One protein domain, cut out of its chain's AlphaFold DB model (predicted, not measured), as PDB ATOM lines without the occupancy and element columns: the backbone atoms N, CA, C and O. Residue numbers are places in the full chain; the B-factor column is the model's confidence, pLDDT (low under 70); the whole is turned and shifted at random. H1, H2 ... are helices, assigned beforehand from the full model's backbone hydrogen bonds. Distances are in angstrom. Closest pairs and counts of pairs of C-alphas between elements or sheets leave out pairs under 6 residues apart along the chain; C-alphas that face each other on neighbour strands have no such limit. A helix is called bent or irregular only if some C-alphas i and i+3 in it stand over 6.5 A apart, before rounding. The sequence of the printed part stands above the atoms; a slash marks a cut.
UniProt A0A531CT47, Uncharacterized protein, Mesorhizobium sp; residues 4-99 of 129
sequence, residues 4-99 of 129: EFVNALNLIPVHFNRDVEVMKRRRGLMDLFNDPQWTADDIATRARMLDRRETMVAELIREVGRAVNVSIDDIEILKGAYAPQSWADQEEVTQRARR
ATOM      1  N   GLU A   4     313.760 166.898 249.229       71.81
ATOM      2  CA  GLU A   4     313.334 168.284 249.387       71.81
ATOM      3  C   GLU A   4     312.164 168.440 250.367       71.81
ATOM      4  O   GLU A   4     312.194 169.317 251.228       71.81
ATOM      5  N   PHE A   5     311.189 167.524 250.331       77.50
ATOM      6  CA  PHE A   5     310.086 167.503 251.294       77.50
ATOM      7  C   PHE A   5     310.580 167.246 252.723       77.50
ATOM      8  O   PHE A   5     310.149 167.914 253.663       77.50
ATOM      9  N   VAL A   6     311.512 166.303 252.894       80.62
ATOM     10  CA  VAL A   6     312.096 165.982 254.207       80.62
ATOM     11  C   VAL A   6     312.884 167.174 254.758       80.62
ATOM     12  O   VAL A   6     312.746 167.513 255.935       80.62
ATOM     13  N   ASN A   7     313.655 167.853 253.907       80.31
ATOM     14  CA  ASN A   7     314.397 169.056 254.285       80.31
ATOM     15  C   ASN A   7     313.463 170.199 254.701       80.31
ATOM     16  O   ASN A   7     313.659 170.784 255.766       80.31
ATOM     17  N   ALA A   8     312.416 170.475 253.916       82.56
ATOM     18  CA  ALA A   8     311.414 171.487 254.250       82.56
ATOM     19  C   ALA A   8     310.729 171.183 255.591       82.56
ATOM     20  O   ALA A   8     310.612 172.056 256.449       82.56
ATOM     21  N   LEU A   9     310.356 169.920 255.822       86.56
ATOM     22  CA  LEU A   9     309.755 169.487 257.078       86.56
ATOM     23  C   LEU A   9     310.702 169.713 258.268       86.56
ATOM     24  O   LEU A   9     310.254 170.146 259.332       86.56
ATOM     25  N   ASN A  10     312.004 169.462 258.095       87.75
ATOM     26  CA  ASN A  10     313.047 169.663 259.110       87.75
ATOM     27  C   ASN A  10     313.397 171.125 259.393       87.75
ATOM     28  O   ASN A  10     313.905 171.415 260.474       87.75
ATOM     29  N   LEU A  11     313.066 172.045 258.490       89.69
ATOM     30  CA  LEU A  11     313.189 173.484 258.723       89.69
ATOM     31  C   LEU A  11     312.057 174.039 259.601       89.69
ATOM     32  O   LEU A  11     312.246 175.053 260.269       89.69
ATOM     33  N   ILE A  12     310.903 173.365 259.675       90.00
ATOM     34  CA  ILE A  12     309.744 173.860 260.439       90.00
ATOM     35  C   ILE A  12     310.079 174.154 261.914       90.00
ATOM     36  O   ILE A  12     309.773 175.253 262.363       90.00
ATOM     37  N   PRO A  13     310.744 173.272 262.686       89.44
ATOM     38  CA  PRO A  13     311.113 173.583 264.069       89.44
ATOM     39  C   PRO A  13     312.076 174.766 264.194       89.44
ATOM     40  O   PRO A  13     312.076 175.445 265.215       89.44
ATOM     41  N   VAL A  14     312.899 175.026 263.176       90.31
ATOM     42  CA  VAL A  14     313.835 176.158 263.190       90.31
ATOM     43  C   VAL A  14     313.059 177.475 263.121       90.31
ATOM     44  O   VAL A  14     313.323 178.378 263.912       90.31
ATOM     45  N   HIS A  15     312.062 177.556 262.238       86.75
ATOM     46  CA  HIS A  15     311.310 178.788 261.979       86.75
ATOM     47  C   HIS A  15     310.054 178.963 262.847       86.75
ATOM     48  O   HIS A  15     309.679 180.092 263.141       86.75
ATOM     49  N   PHE A  16     309.435 177.871 263.301       91.19
ATOM     50  CA  PHE A  16     308.120 177.868 263.956       91.19
ATOM     51  C   PHE A  16     308.144 177.249 265.364       91.19
ATOM     52  O   PHE A  16     307.117 176.787 265.854       91.19
ATOM     53  N   ASN A  17     309.292 177.230 266.057       87.62
ATOM     54  CA  ASN A  17     309.382 176.631 267.405       87.62
ATOM     55  C   ASN A  17     308.429 177.251 268.443       87.62
ATOM     56  O   ASN A  17     308.102 176.584 269.425       87.62
ATOM     57  N   ARG A  18     307.987 178.499 268.242       89.06
ATOM     58  CA  ARG A  18     307.041 179.189 269.135       89.06
ATOM     59  C   ARG A  18     305.576 178.939 268.770       89.06
ATOM     60  O   ARG A  18     304.709 179.180 269.604       89.06
ATOM     61  N   ASP A  19     305.305 178.418 267.574       90.81
ATOM     62  CA  ASP A  19     303.956 178.105 267.108       90.81
ATOM     63  C   ASP A  19     303.560 176.684 267.498       90.81
ATOM     64  O   ASP A  19     303.878 175.689 266.836       90.81
ATOM     65  N   VAL A  20     302.823 176.590 268.604       91.12
ATOM     66  CA  VAL A  20     302.395 175.311 269.184       91.12
ATOM     67  C   VAL A  20     301.552 174.499 268.197       91.12
ATOM     68  O   VAL A  20     301.730 173.282 268.110       91.12
ATOM     69  N   GLU A  21     300.674 175.149 267.428       89.38
ATOM     70  CA  GLU A  21     299.790 174.461 266.479       89.38
ATOM     71  C   GLU A  21     300.568 173.920 265.268       89.38
ATOM     72  O   GLU A  21     300.409 172.750 264.915       89.38
ATOM     73  N   VAL A  22     301.506 174.694 264.706       90.00
ATOM     74  CA  VAL A  22     302.396 174.231 263.624       90.00
ATOM     75  C   VAL A  22     303.233 173.036 264.091       90.00
ATOM     76  O   VAL A  22     303.299 171.999 263.422       90.00
ATOM     77  N   MET A  23     303.819 173.128 265.288       91.75
ATOM     78  CA  MET A  23     304.618 172.047 265.870       91.75
ATOM     79  C   MET A  23     303.789 170.798 266.193       91.75
ATOM     80  O   MET A  23     304.283 169.673 266.076       91.75
ATOM     81  N   LYS A  24     302.522 170.967 266.583       92.75
ATOM     82  CA  LYS A  24     301.575 169.867 266.792       92.75
ATOM     83  C   LYS A  24     301.255 169.149 265.479       92.75
ATOM     84  O   LYS A  24     301.366 167.925 265.438       92.75
ATOM     85  N   ARG A  25     300.934 169.881 264.405       90.31
ATOM     86  CA  ARG A  25     300.651 169.297 263.077       90.31
ATOM     87  C   ARG A  25     301.866 168.576 262.499       90.31
ATOM     88  O   ARG A  25     301.733 167.453 262.020       90.31
ATOM     89  N   ARG A  26     303.062 169.163 262.631       91.94
ATOM     90  CA  ARG A  26     304.322 168.513 262.232       91.94
ATOM     91  C   ARG A  26     304.522 167.187 262.966       91.94
ATOM     92  O   ARG A  26     304.876 166.201 262.328       91.94
ATOM     93  N   ARG A  27     304.336 167.161 264.293       91.00
ATOM     94  CA  ARG A  27     304.481 165.926 265.083       91.00
ATOM     95  C   ARG A  27     303.525 164.845 264.609       91.00
ATOM     96  O   ARG A  27     303.997 163.767 264.291       91.00
ATOM     97  N   GLY A  28     302.244 165.170 264.438       91.06
ATOM     98  CA  GLY A  28     301.278 164.202 263.916       91.06
ATOM     99  C   GLY A  28     301.688 163.633 262.554       91.06
ATOM    100  O   GLY A  28     301.534 162.440 262.313       91.06
ATOM    101  N   LEU A  29     302.248 164.460 261.668       89.44
ATOM    102  CA  LEU A  29     302.738 163.994 260.370       89.44
ATOM    103  C   LEU A  29     303.964 163.068 260.505       89.44
ATOM    104  O   LEU A  29     304.071 162.091 259.770       89.44
ATOM    105  N   MET A  30     304.870 163.342 261.448       89.56
ATOM    106  CA  MET A  30     305.989 162.441 261.756       89.56
ATOM    107  C   MET A  30     305.514 161.124 262.374       89.56
ATOM    108  O   MET A  30     306.035 160.071 262.019       89.56
ATOM    109  N   ASP A  31     304.510 161.171 263.250       90.88
ATOM    110  CA  ASP A  31     303.907 159.980 263.847       90.88
ATOM    111  C   ASP A  31     303.275 159.099 262.765       90.88
ATOM    112  O   ASP A  31     303.482 157.889 262.771       90.88
ATOM    113  N   LEU A  32     302.604 159.709 261.778       87.81
ATOM    114  CA  LEU A  32     302.100 158.992 260.610       87.81
ATOM    115  C   LEU A  32     303.234 158.291 259.856       87.81
ATOM    116  O   LEU A  32     303.063 157.145 259.471       87.81
ATOM    117  N   PHE A  33     304.385 158.933 259.631       85.25
ATOM    118  CA  PHE A  33     305.511 158.295 258.928       85.25
ATOM    119  C   PHE A  33     306.197 157.182 259.719       85.25
ATOM    120  O   PHE A  33     306.823 156.314 259.114       85.25
ATOM    121  N   ASN A  34     306.066 157.192 261.043       86.88
ATOM    122  CA  ASN A  34     306.548 156.118 261.904       86.88
ATOM    123  C   ASN A  34     305.536 154.968 262.043       86.88
ATOM    124  O   ASN A  34     305.840 153.977 262.706       86.88
ATOM    125  N   ASP A  35     304.346 155.083 261.441       86.38
ATOM    126  CA  ASP A  35     303.303 154.066 261.531       86.38
ATOM    127  C   ASP A  35     303.716 152.780 260.774       86.38
ATOM    128  O   ASP A  35     303.975 152.823 259.565       86.38
ATOM    129  N   PRO A  36     303.743 151.606 261.434       81.44
ATOM    130  CA  PRO A  36     304.030 150.324 260.787       81.44
ATOM    131  C   PRO A  36     303.072 149.972 259.636       81.44
ATOM    132  O   PRO A  36     303.395 149.142 258.784       81.44
ATOM    133  N   GLN A  37     301.892 150.594 259.576       81.50
ATOM    134  CA  GLN A  37     300.923 150.380 258.503       81.50
ATOM    135  C   GLN A  37     301.428 150.845 257.125       81.50
ATOM    136  O   GLN A  37     300.893 150.397 256.110       81.50
ATOM    137  N   TRP A  38     302.501 151.647 257.051       74.50
ATOM    138  CA  TRP A  38     303.175 151.977 255.784       74.50
ATOM    139  C   TRP A  38     303.761 150.761 255.067       74.50
ATOM    140  O   TRP A  38     303.844 150.756 253.837       74.50
ATOM    141  N   THR A  39     304.152 149.727 255.812       75.06
ATOM    142  CA  THR A  39     304.719 148.494 255.250       75.06
ATOM    143  C   THR A  39     303.678 147.402 255.019       75.06
ATOM    144  O   THR A  39     304.039 146.307 254.601       75.06
ATOM    145  N   ALA A  40     302.392 147.676 255.265       76.94
ATOM    146  CA  ALA A  40     301.329 146.711 255.004       76.94
ATOM    147  C   ALA A  40     301.266 146.352 253.506       76.94
ATOM    148  O   ALA A  40     301.432 147.220 252.645       76.94
ATOM    149  N   ASP A  41     301.006 145.080 253.195       73.56
ATOM    150  CA  ASP A  41     300.835 144.595 251.813       73.56
ATOM    151  C   ASP A  41     299.437 144.875 251.242       73.56
ATOM    152  O   ASP A  41     299.219 144.780 250.034       73.56
ATOM    153  N   ASP A  42     298.482 145.262 252.090       85.06
ATOM    154  CA  ASP A  42     297.128 145.591 251.657       85.06
ATOM    155  C   ASP A  42     297.079 146.936 250.909       85.06
ATOM    156  O   ASP A  42     297.351 148.007 251.466       85.06
ATOM    157  N   ILE A  43     296.655 146.875 249.645       77.50
ATOM    158  CA  ILE A  43     296.482 148.029 248.754       77.50
ATOM    159  C   ILE A  43     295.504 149.046 249.362       77.50
ATOM    160  O   ILE A  43     295.767 150.249 249.316       77.50
ATOM    161  N   ALA A  44     294.408 148.592 249.981       79.00
ATOM    162  CA  ALA A  44     293.403 149.490 250.555       79.00
ATOM    163  C   ALA A  44     293.914 150.228 251.806       79.00
ATOM    164  O   ALA A  44     293.498 151.354 252.090       79.00
ATOM    165  N   THR A  45     294.811 149.605 252.568       78.69
ATOM    166  CA  THR A  45     295.485 150.225 253.715       78.69
ATOM    167  C   THR A  45     296.519 151.249 253.253       78.69
ATOM    168  O   THR A  45     296.534 152.368 253.768       78.69
ATOM    169  N   ARG A  46     297.310 150.933 252.218       77.06
ATOM    170  CA  ARG A  46     298.251 151.895 251.617       77.06
ATOM    171  C   ARG A  46     297.547 153.125 251.047       77.06
ATOM    172  O   ARG A  46     297.998 154.238 251.294       77.06
ATOM    173  N   ALA A  47     296.431 152.941 250.342       77.12
ATOM    174  CA  ALA A  47     295.650 154.054 249.800       77.12
ATOM    175  C   ALA A  47     295.144 154.992 250.910       77.12
ATOM    176  O   ALA A  47     295.318 156.205 250.827       77.12
ATOM    177  N   ARG A  48     294.610 154.432 252.005       79.81
ATOM    178  CA  ARG A  48     294.180 155.212 253.181       79.81
ATOM    179  C   ARG A  48     295.331 155.955 253.864       79.81
ATOM    180  O   ARG A  48     295.139 157.074 254.330       79.81
ATOM    181  N   MET A  49     296.519 155.356 253.923       81.38
ATOM    182  CA  MET A  49     297.716 156.001 254.475       81.38
ATOM    183  C   MET A  49     298.190 157.179 253.621       81.38
ATOM    184  O   MET A  49     298.571 158.218 254.160       81.38
ATOM    185  N   LEU A  50     298.127 157.038 252.295       80.69
ATOM    186  CA  LEU A  50     298.445 158.115 251.359       80.69
ATOM    187  C   LEU A  50     297.452 159.276 251.489       80.69
ATOM    188  O   LEU A  50     297.891 160.403 251.691       80.69
ATOM    189  N   ASP A  51     296.149 159.003 251.498       78.56
ATOM    190  CA  ASP A  51     295.108 160.029 251.686       78.56
ATOM    191  C   ASP A  51     295.270 160.779 253.022       78.56
ATOM    192  O   ASP A  51     295.254 162.014 253.100       78.56
ATOM    193  N   ARG A  52     295.551 160.030 254.095       83.12
ATOM    194  CA  ARG A  52     295.807 160.611 255.413       83.12
ATOM    195  C   ARG A  52     297.068 161.470 255.428       83.12
ATOM    196  O   ARG A  52     297.054 162.551 256.017       83.12
ATOM    197  N   ARG A  53     298.138 161.037 254.755       85.88
ATOM    198  CA  ARG A  53     299.360 161.835 254.574       85.88
ATOM    199  C   ARG A  53     299.041 163.153 253.883       85.88
ATOM    200  O   ARG A  53     299.479 164.195 254.362       85.88
ATOM    201  N   GLU A  54     298.325 163.116 252.768       80.69
ATOM    202  CA  GLU A  54     298.023 164.310 251.975       80.69
ATOM    203  C   GLU A  54     297.178 165.307 252.767       80.69
ATOM    204  O   GLU A  54     297.523 166.489 252.840       80.69
ATOM    205  N   THR A  55     296.160 164.813 253.475       80.75
ATOM    206  CA  THR A  55     295.337 165.621 254.383       80.75
ATOM    207  C   THR A  55     296.189 166.301 255.459       80.75
ATOM    208  O   THR A  55     296.098 167.514 255.658       80.75
ATOM    209  N   MET A  56     297.072 165.551 256.127       85.94
ATOM    210  CA  MET A  56     297.919 166.092 257.195       85.94
ATOM    211  C   MET A  56     298.960 167.094 256.676       85.94
ATOM    212  O   MET A  56     299.251 168.081 257.353       85.94
ATOM    213  N   VAL A  57     299.486 166.896 255.463       85.50
ATOM    214  CA  VAL A  57     300.354 167.882 254.798       85.50
ATOM    215  C   VAL A  57     299.577 169.161 254.484       85.50
ATOM    216  O   VAL A  57     300.060 170.251 254.780       85.50
ATOM    217  N   ALA A  58     298.361 169.054 253.947       79.69
ATOM    218  CA  ALA A  58     297.530 170.214 253.624       79.69
ATOM    219  C   ALA A  58     297.133 171.024 254.871       79.69
ATOM    220  O   ALA A  58     297.053 172.255 254.823       79.69
ATOM    221  N   GLU A  59     296.883 170.355 255.997       82.06
ATOM    222  CA  GLU A  59     296.675 171.009 257.290       82.06
ATOM    223  C   GLU A  59     297.938 171.707 257.798       82.06
ATOM    224  O   GLU A  59     297.862 172.859 258.216       82.06
ATOM    225  N   LEU A  60     299.099 171.051 257.718       87.38
ATOM    226  CA  LEU A  60     300.372 171.643 258.128       87.38
ATOM    227  C   LEU A  60     300.699 172.901 257.313       87.38
ATOM    228  O   LEU A  60     301.043 173.926 257.895       87.38
ATOM    229  N   ILE A  61     300.534 172.853 255.988       83.31
ATOM    230  CA  ILE A  61     300.737 174.012 255.106       83.31
ATOM    231  C   ILE A  61     299.786 175.153 255.475       83.31
ATOM    232  O   ILE A  61     300.193 176.310 255.484       83.31
ATOM    233  N   ARG A  62     298.529 174.842 255.817       79.88
ATOM    234  CA  ARG A  62     297.546 175.849 256.243       79.88
ATOM    235  C   ARG A  62     297.988 176.569 257.514       79.88
ATOM    236  O   ARG A  62     297.905 177.790 257.568       79.88
ATOM    237  N   GLU A  63     298.446 175.827 258.518       84.00
ATOM    238  CA  GLU A  63     298.903 176.417 259.781       84.00
ATOM    239  C   GLU A  63     300.213 177.194 259.609       84.00
ATOM    240  O   GLU A  63     300.348 178.285 260.152       84.00
ATOM    241  N   VAL A  64     301.138 176.697 258.782       84.44
ATOM    242  CA  VAL A  64     302.347 177.445 258.401       84.44
ATOM    243  C   VAL A  64     301.973 178.749 257.694       84.44
ATOM    244  O   VAL A  64     302.478 179.803 258.067       84.44
ATOM    245  N   GLY A  65     301.052 178.702 256.726       80.06
ATOM    246  CA  GLY A  65     300.567 179.875 255.994       80.06
ATOM    247  C   GLY A  65     299.922 180.922 256.904       80.06
ATOM    248  O   GLY A  65     300.208 182.110 256.771       80.06
ATOM    249  N   ARG A  66     299.127 180.483 257.889       80.56
ATOM    250  CA  ARG A  66     298.573 181.364 258.931       80.56
ATOM    251  C   ARG A  66     299.666 182.017 259.770       80.56
ATOM    252  O   ARG A  66     299.604 183.222 259.990       80.56
ATOM    253  N   ALA A  67     300.668 181.252 260.200       83.56
ATOM    254  CA  ALA A  67     301.774 181.763 261.008       83.56
ATOM    255  C   ALA A  67     302.628 182.806 260.259       83.56
ATOM    256  O   ALA A  67     303.139 183.738 260.875       83.56
ATOM    257  N   VAL A  68     302.744 182.695 258.930       82.75
ATOM    258  CA  VAL A  68     303.436 183.690 258.084       82.75
ATOM    259  C   VAL A  68     302.510 184.763 257.501       82.75
ATOM    260  O   VAL A  68     302.940 185.554 256.664       82.75
ATOM    261  N   ASN A  69     301.254 184.818 257.952       77.00
ATOM    262  CA  ASN A  69     300.264 185.819 257.558       77.00
ATOM    263  C   ASN A  69     299.962 185.854 256.040       77.00
ATOM    264  O   ASN A  69     299.631 186.906 255.489       77.00
ATOM    265  N   VAL A  70     300.069 184.699 255.374       70.56
ATOM    266  CA  VAL A  70     299.659 184.490 253.975       70.56
ATOM    267  C   VAL A  70     298.136 184.339 253.908       70.56
ATOM    268  O   VAL A  70     297.523 183.746 254.800       70.56
ATOM    269  N   SER A  71     297.517 184.900 252.865       56.09
ATOM    270  CA  SER A  71     296.060 184.923 252.720       56.09
ATOM    271  C   SER A  71     295.479 183.511 252.548       56.09
ATOM    272  O   SER A  71     296.106 182.623 251.971       56.09
ATOM    273  N   ILE A  72     294.271 183.279 253.076       53.06
ATOM    274  CA  ILE A  72     293.587 181.974 253.005       53.06
ATOM    275  C   ILE A  72     293.311 181.570 251.546       53.06
ATOM    276  O   ILE A  72     293.391 180.380 251.237       53.06
ATOM    277  N   ASP A  73     293.087 182.542 250.659       54.22
ATOM    278  CA  ASP A  73     292.835 182.328 249.229       54.22
ATOM    279  C   ASP A  73     294.046 181.688 248.526       54.22
ATOM    280  O   ASP A  73     293.894 180.725 247.771       54.22
ATOM    281  N   ASP A  74     295.269 182.115 248.859       54.16
ATOM    282  CA  ASP A  74     296.505 181.521 248.323       54.16
ATOM    283  C   ASP A  74     296.704 180.072 248.806       54.16
ATOM    284  O   ASP A  74     297.223 179.213 248.088       54.16
ATOM    285  N   ILE A  75     296.250 179.771 250.027       54.09
ATOM    286  CA  ILE A  75     296.320 178.430 250.619       54.09
ATOM    287  C   ILE A  75     295.270 177.503 249.988       54.09
ATOM    288  O   ILE A  75     295.533 176.311 249.815       54.09
ATOM    289  N   GLU A  76     294.076 178.003 249.663       54.53
ATOM    290  CA  GLU A  76     293.047 177.232 248.957       54.53
ATOM    291  C   GLU A  76     293.435 176.937 247.509       54.53
ATOM    292  O   GLU A  76     293.225 175.810 247.067       54.53
ATOM    293  N   ILE A  77     294.108 177.858 246.812       53.03
ATOM    294  CA  ILE A  77     294.718 177.593 245.498       53.03
ATOM    295  C   ILE A  77     295.776 176.482 245.607       53.03
ATOM    296  O   ILE A  77     295.779 175.544 244.804       53.03
ATOM    297  N   LEU A  78     296.627 176.520 246.639       53.00
ATOM    298  CA  LEU A  78     297.625 175.473 246.882       53.00
ATOM    299  C   LEU A  78     296.982 174.105 247.182       53.00
ATOM    300  O   LEU A  78     297.492 173.074 246.746       53.00
ATOM    301  N   LYS A  79     295.849 174.083 247.900       50.56
ATOM    302  CA  LYS A  79     295.061 172.858 248.130       50.56
ATOM    303  C   LYS A  79     294.298 172.398 246.897       50.56
ATOM    304  O   LYS A  79     294.177 171.196 246.707       50.56
ATOM    305  N   GLY A  80     293.815 173.311 246.057       48.34
ATOM    306  CA  GLY A  80     293.183 173.002 244.774       48.34
ATOM    307  C   GLY A  80     294.151 172.320 243.804       48.34
ATOM    308  O   GLY A  80     293.762 171.400 243.092       48.34
ATOM    309  N   ALA A  81     295.436 172.688 243.851       49.97
ATOM    310  CA  ALA A  81     296.510 171.994 243.136       49.97
ATOM    311  C   ALA A  81     296.887 170.624 243.751       49.97
ATOM    312  O   ALA A  81     297.531 169.813 243.089       49.97
ATOM    313  N   TYR A  82     296.476 170.354 244.994       46.62
ATOM    314  CA  TYR A  82     296.746 169.129 245.762       46.62
ATOM    315  C   TYR A  82     295.436 168.438 246.199       46.62
ATOM    316  O   TYR A  82     295.350 167.880 247.293       46.62
ATOM    317  N   ALA A  83     294.376 168.560 245.389       49.16
ATOM    318  CA  ALA A  83     293.017 168.233 245.807       49.16
ATOM    319  C   ALA A  83     292.767 166.708 245.858       49.16
ATOM    320  O   ALA A  83     292.765 166.067 244.803       49.16
ATOM    321  N   PRO A  84     292.437 166.131 247.032       47.34
ATOM    322  CA  PRO A  84     292.103 164.708 247.170       47.34
ATOM    323  C   PRO A  84     290.795 164.323 246.452       47.34
ATOM    324  O   PRO A  84     290.633 163.176 246.045       47.34
ATOM    325  N   GLN A  85     289.886 165.277 246.197       49.12
ATOM    326  CA  GLN A  85     288.679 165.018 245.394       49.12
ATOM    327  C   GLN A  85     288.999 164.647 243.943       49.12
ATOM    328  O   GLN A  85     288.363 163.752 243.407       49.12
ATOM    329  N   SER A  86     290.022 165.258 243.331       46.28
ATOM    330  CA  SER A  86     290.427 164.903 241.964       46.28
ATOM    331  C   SER A  86     290.910 163.452 241.879       46.28
ATOM    332  O   SER A  86     290.696 162.790 240.871       46.28
ATOM    333  N   TRP A  87     291.514 162.929 242.949       45.34
ATOM    334  CA  TRP A  87     291.981 161.544 243.015       45.34
ATOM    335  C   TRP A  87     290.859 160.562 243.347       45.34
ATOM    336  O   TRP A  87     290.782 159.516 242.713       45.34
ATOM    337  N   ALA A  88     289.956 160.900 244.274       51.31
ATOM    338  CA  ALA A  88     288.763 160.094 244.546       51.31
ATOM    339  C   ALA A  88     287.872 159.971 243.297       51.31
ATOM    340  O   ALA A  88     287.436 158.869 242.958       51.31
ATOM    341  N   ASP A  89     287.695 161.072 242.562       54.50
ATOM    342  CA  ASP A  89     286.972 161.093 241.293       54.50
ATOM    343  C   ASP A  89     287.728 160.310 240.211       54.50
ATOM    344  O   ASP A  89     287.116 159.545 239.470       54.50
ATOM    345  N   GLN A  90     289.059 160.426 240.123       53.69
ATOM    346  CA  GLN A  90     289.855 159.648 239.163       53.69
ATOM    347  C   GLN A  90     289.838 158.146 239.459       53.69
ATOM    348  O   GLN A  90     289.708 157.350 238.530       53.69
ATOM    349  N   GLU A  91     289.929 157.732 240.721       60.56
ATOM    350  CA  GLU A  91     289.867 156.328 241.134       60.56
ATOM    351  C   GLU A  91     288.466 155.750 240.875       60.56
ATOM    352  O   GLU A  91     288.332 154.649 240.333       60.56
ATOM    353  N   GLU A  92     287.408 156.512 241.173       64.50
ATOM    354  CA  GLU A  92     286.027 156.129 240.875       64.50
ATOM    355  C   GLU A  92     285.777 156.028 239.363       64.50
ATOM    356  O   GLU A  92     285.205 155.042 238.885       64.50
ATOM    357  N   VAL A  93     286.250 157.003 238.585       69.94
ATOM    358  CA  VAL A  93     286.175 156.988 237.118       69.94
ATOM    359  C   VAL A  93     286.962 155.805 236.552       69.94
ATOM    360  O   VAL A  93     286.467 155.114 235.659       69.94
ATOM    361  N   THR A  94     288.133 155.499 237.108       72.56
ATOM    362  CA  THR A  94     288.987 154.386 236.673       72.56
ATOM    363  C   THR A  94     288.352 153.036 236.998       72.56
ATOM    364  O   THR A  94     288.321 152.144 236.147       72.56
ATOM    365  N   GLN A  95     287.767 152.876 238.189       78.50
ATOM    366  CA  GLN A  95     287.021 151.670 238.548       78.50
ATOM    367  C   GLN A  95     285.777 151.480 237.680       78.50
ATOM    368  O   GLN A  95     285.526 150.366 237.207       78.50
ATOM    369  N   ARG A  96     285.010 152.548 237.430       77.12
ATOM    370  CA  ARG A  96     283.830 152.502 236.553       77.12
ATOM    371  C   ARG A  96     284.219 152.158 235.115       77.12
ATOM    372  O   ARG A  96     283.580 151.296 234.514       77.12
ATOM    373  N   ALA A  97     285.290 152.753 234.591       78.56
ATOM    374  CA  ALA A  97     285.812 152.453 233.260       78.56
ATOM    375  C   ALA A  97     286.304 151.002 233.151       78.56
ATOM    376  O   ALA A  97     285.957 150.305 232.199       78.56
ATOM    377  N   ARG A  98     287.041 150.505 234.155       82.25
ATOM    378  CA  ARG A  98     287.511 149.111 234.204       82.25
ATOM    379  C   ARG A  98     286.349 148.123 234.235       82.25
ATOM    380  O   ARG A  98     286.384 147.127 233.519       82.25
ATOM    381  N   ARG A  99     285.312 148.395 235.034       84.19
ATOM    382  CA  ARG A  99     284.110 147.552 235.095       84.19
ATOM    383  C   ARG A  99     283.363 147.550 233.763       84.19
ATOM    384  O   ARG A  99     283.042 146.480 233.263       84.19
TER     385      ARG A  99
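Overview. This is residues 4 to 99 of the 129 residues of an uncharacterized protein of Mesorhizobium sp (UniProt A0A531CT47). A long helix, H4, forms the middle of a layered strip, with H2 packed along one side and H5 on the other; H1 folds back on H2, and H6 starts beside H4, its residues 89 to 99 sticking out. The printed part has 96 residues with six named helices, H1 to H6, and no named strand; it is all helix and loose, radius of gyration of the C-alphas 15.7 A, spanning 51 by 34 by 21 A.

Arrangement. H1, residues 4 to 16, and H2, residues 20 to 33, form a hairpin, closest C-alphas Phe 16 and Val 22, 6.8 A. H2 touches the hub H4, residues 43 to 67, opposite ways at a shallow tilt of 18 degrees, closest C-alphas Arg 25 and Leu 60, 5.5 A. H3, residues 36 to 39, touches residues 45 to 49 of H4 alone, closest C-alphas Trp 38 and Arg 46, 6.5 A. H4 and H5, residues 72 to 80, form a hairpin, closest C-alphas Arg 62 and Ile 75, 6.3 A. H6, residues 84 to 99, only just touches H4, with 3 pairs of C-alphas within 8 A, closest Asp 51 and Pro 84, 7.2 A. Every O i to N i+4 pair is within hydrogen-bond range in H2, H4, H5 and H6, and 7 of 9 in H1; H3 is too short for one.

Along the chain. H1 begins at C-alpha 4 (313.334, 168.284, 249.387) and is only just irregular, C-alphas 10 and 13 being 6.6 A apart. H4 is 36.3 A long, and H6, 22.5 A, ends at C-alpha 99 (284.110, 147.552, 235.095).

Size, cuts and confidence. The C-alphas farthest apart, Arg 18 and Arg 99, are 51.8 A apart. The printed part has no cut, and its five links between helices are tight. Residues 71 to 93 have pLDDT under 70.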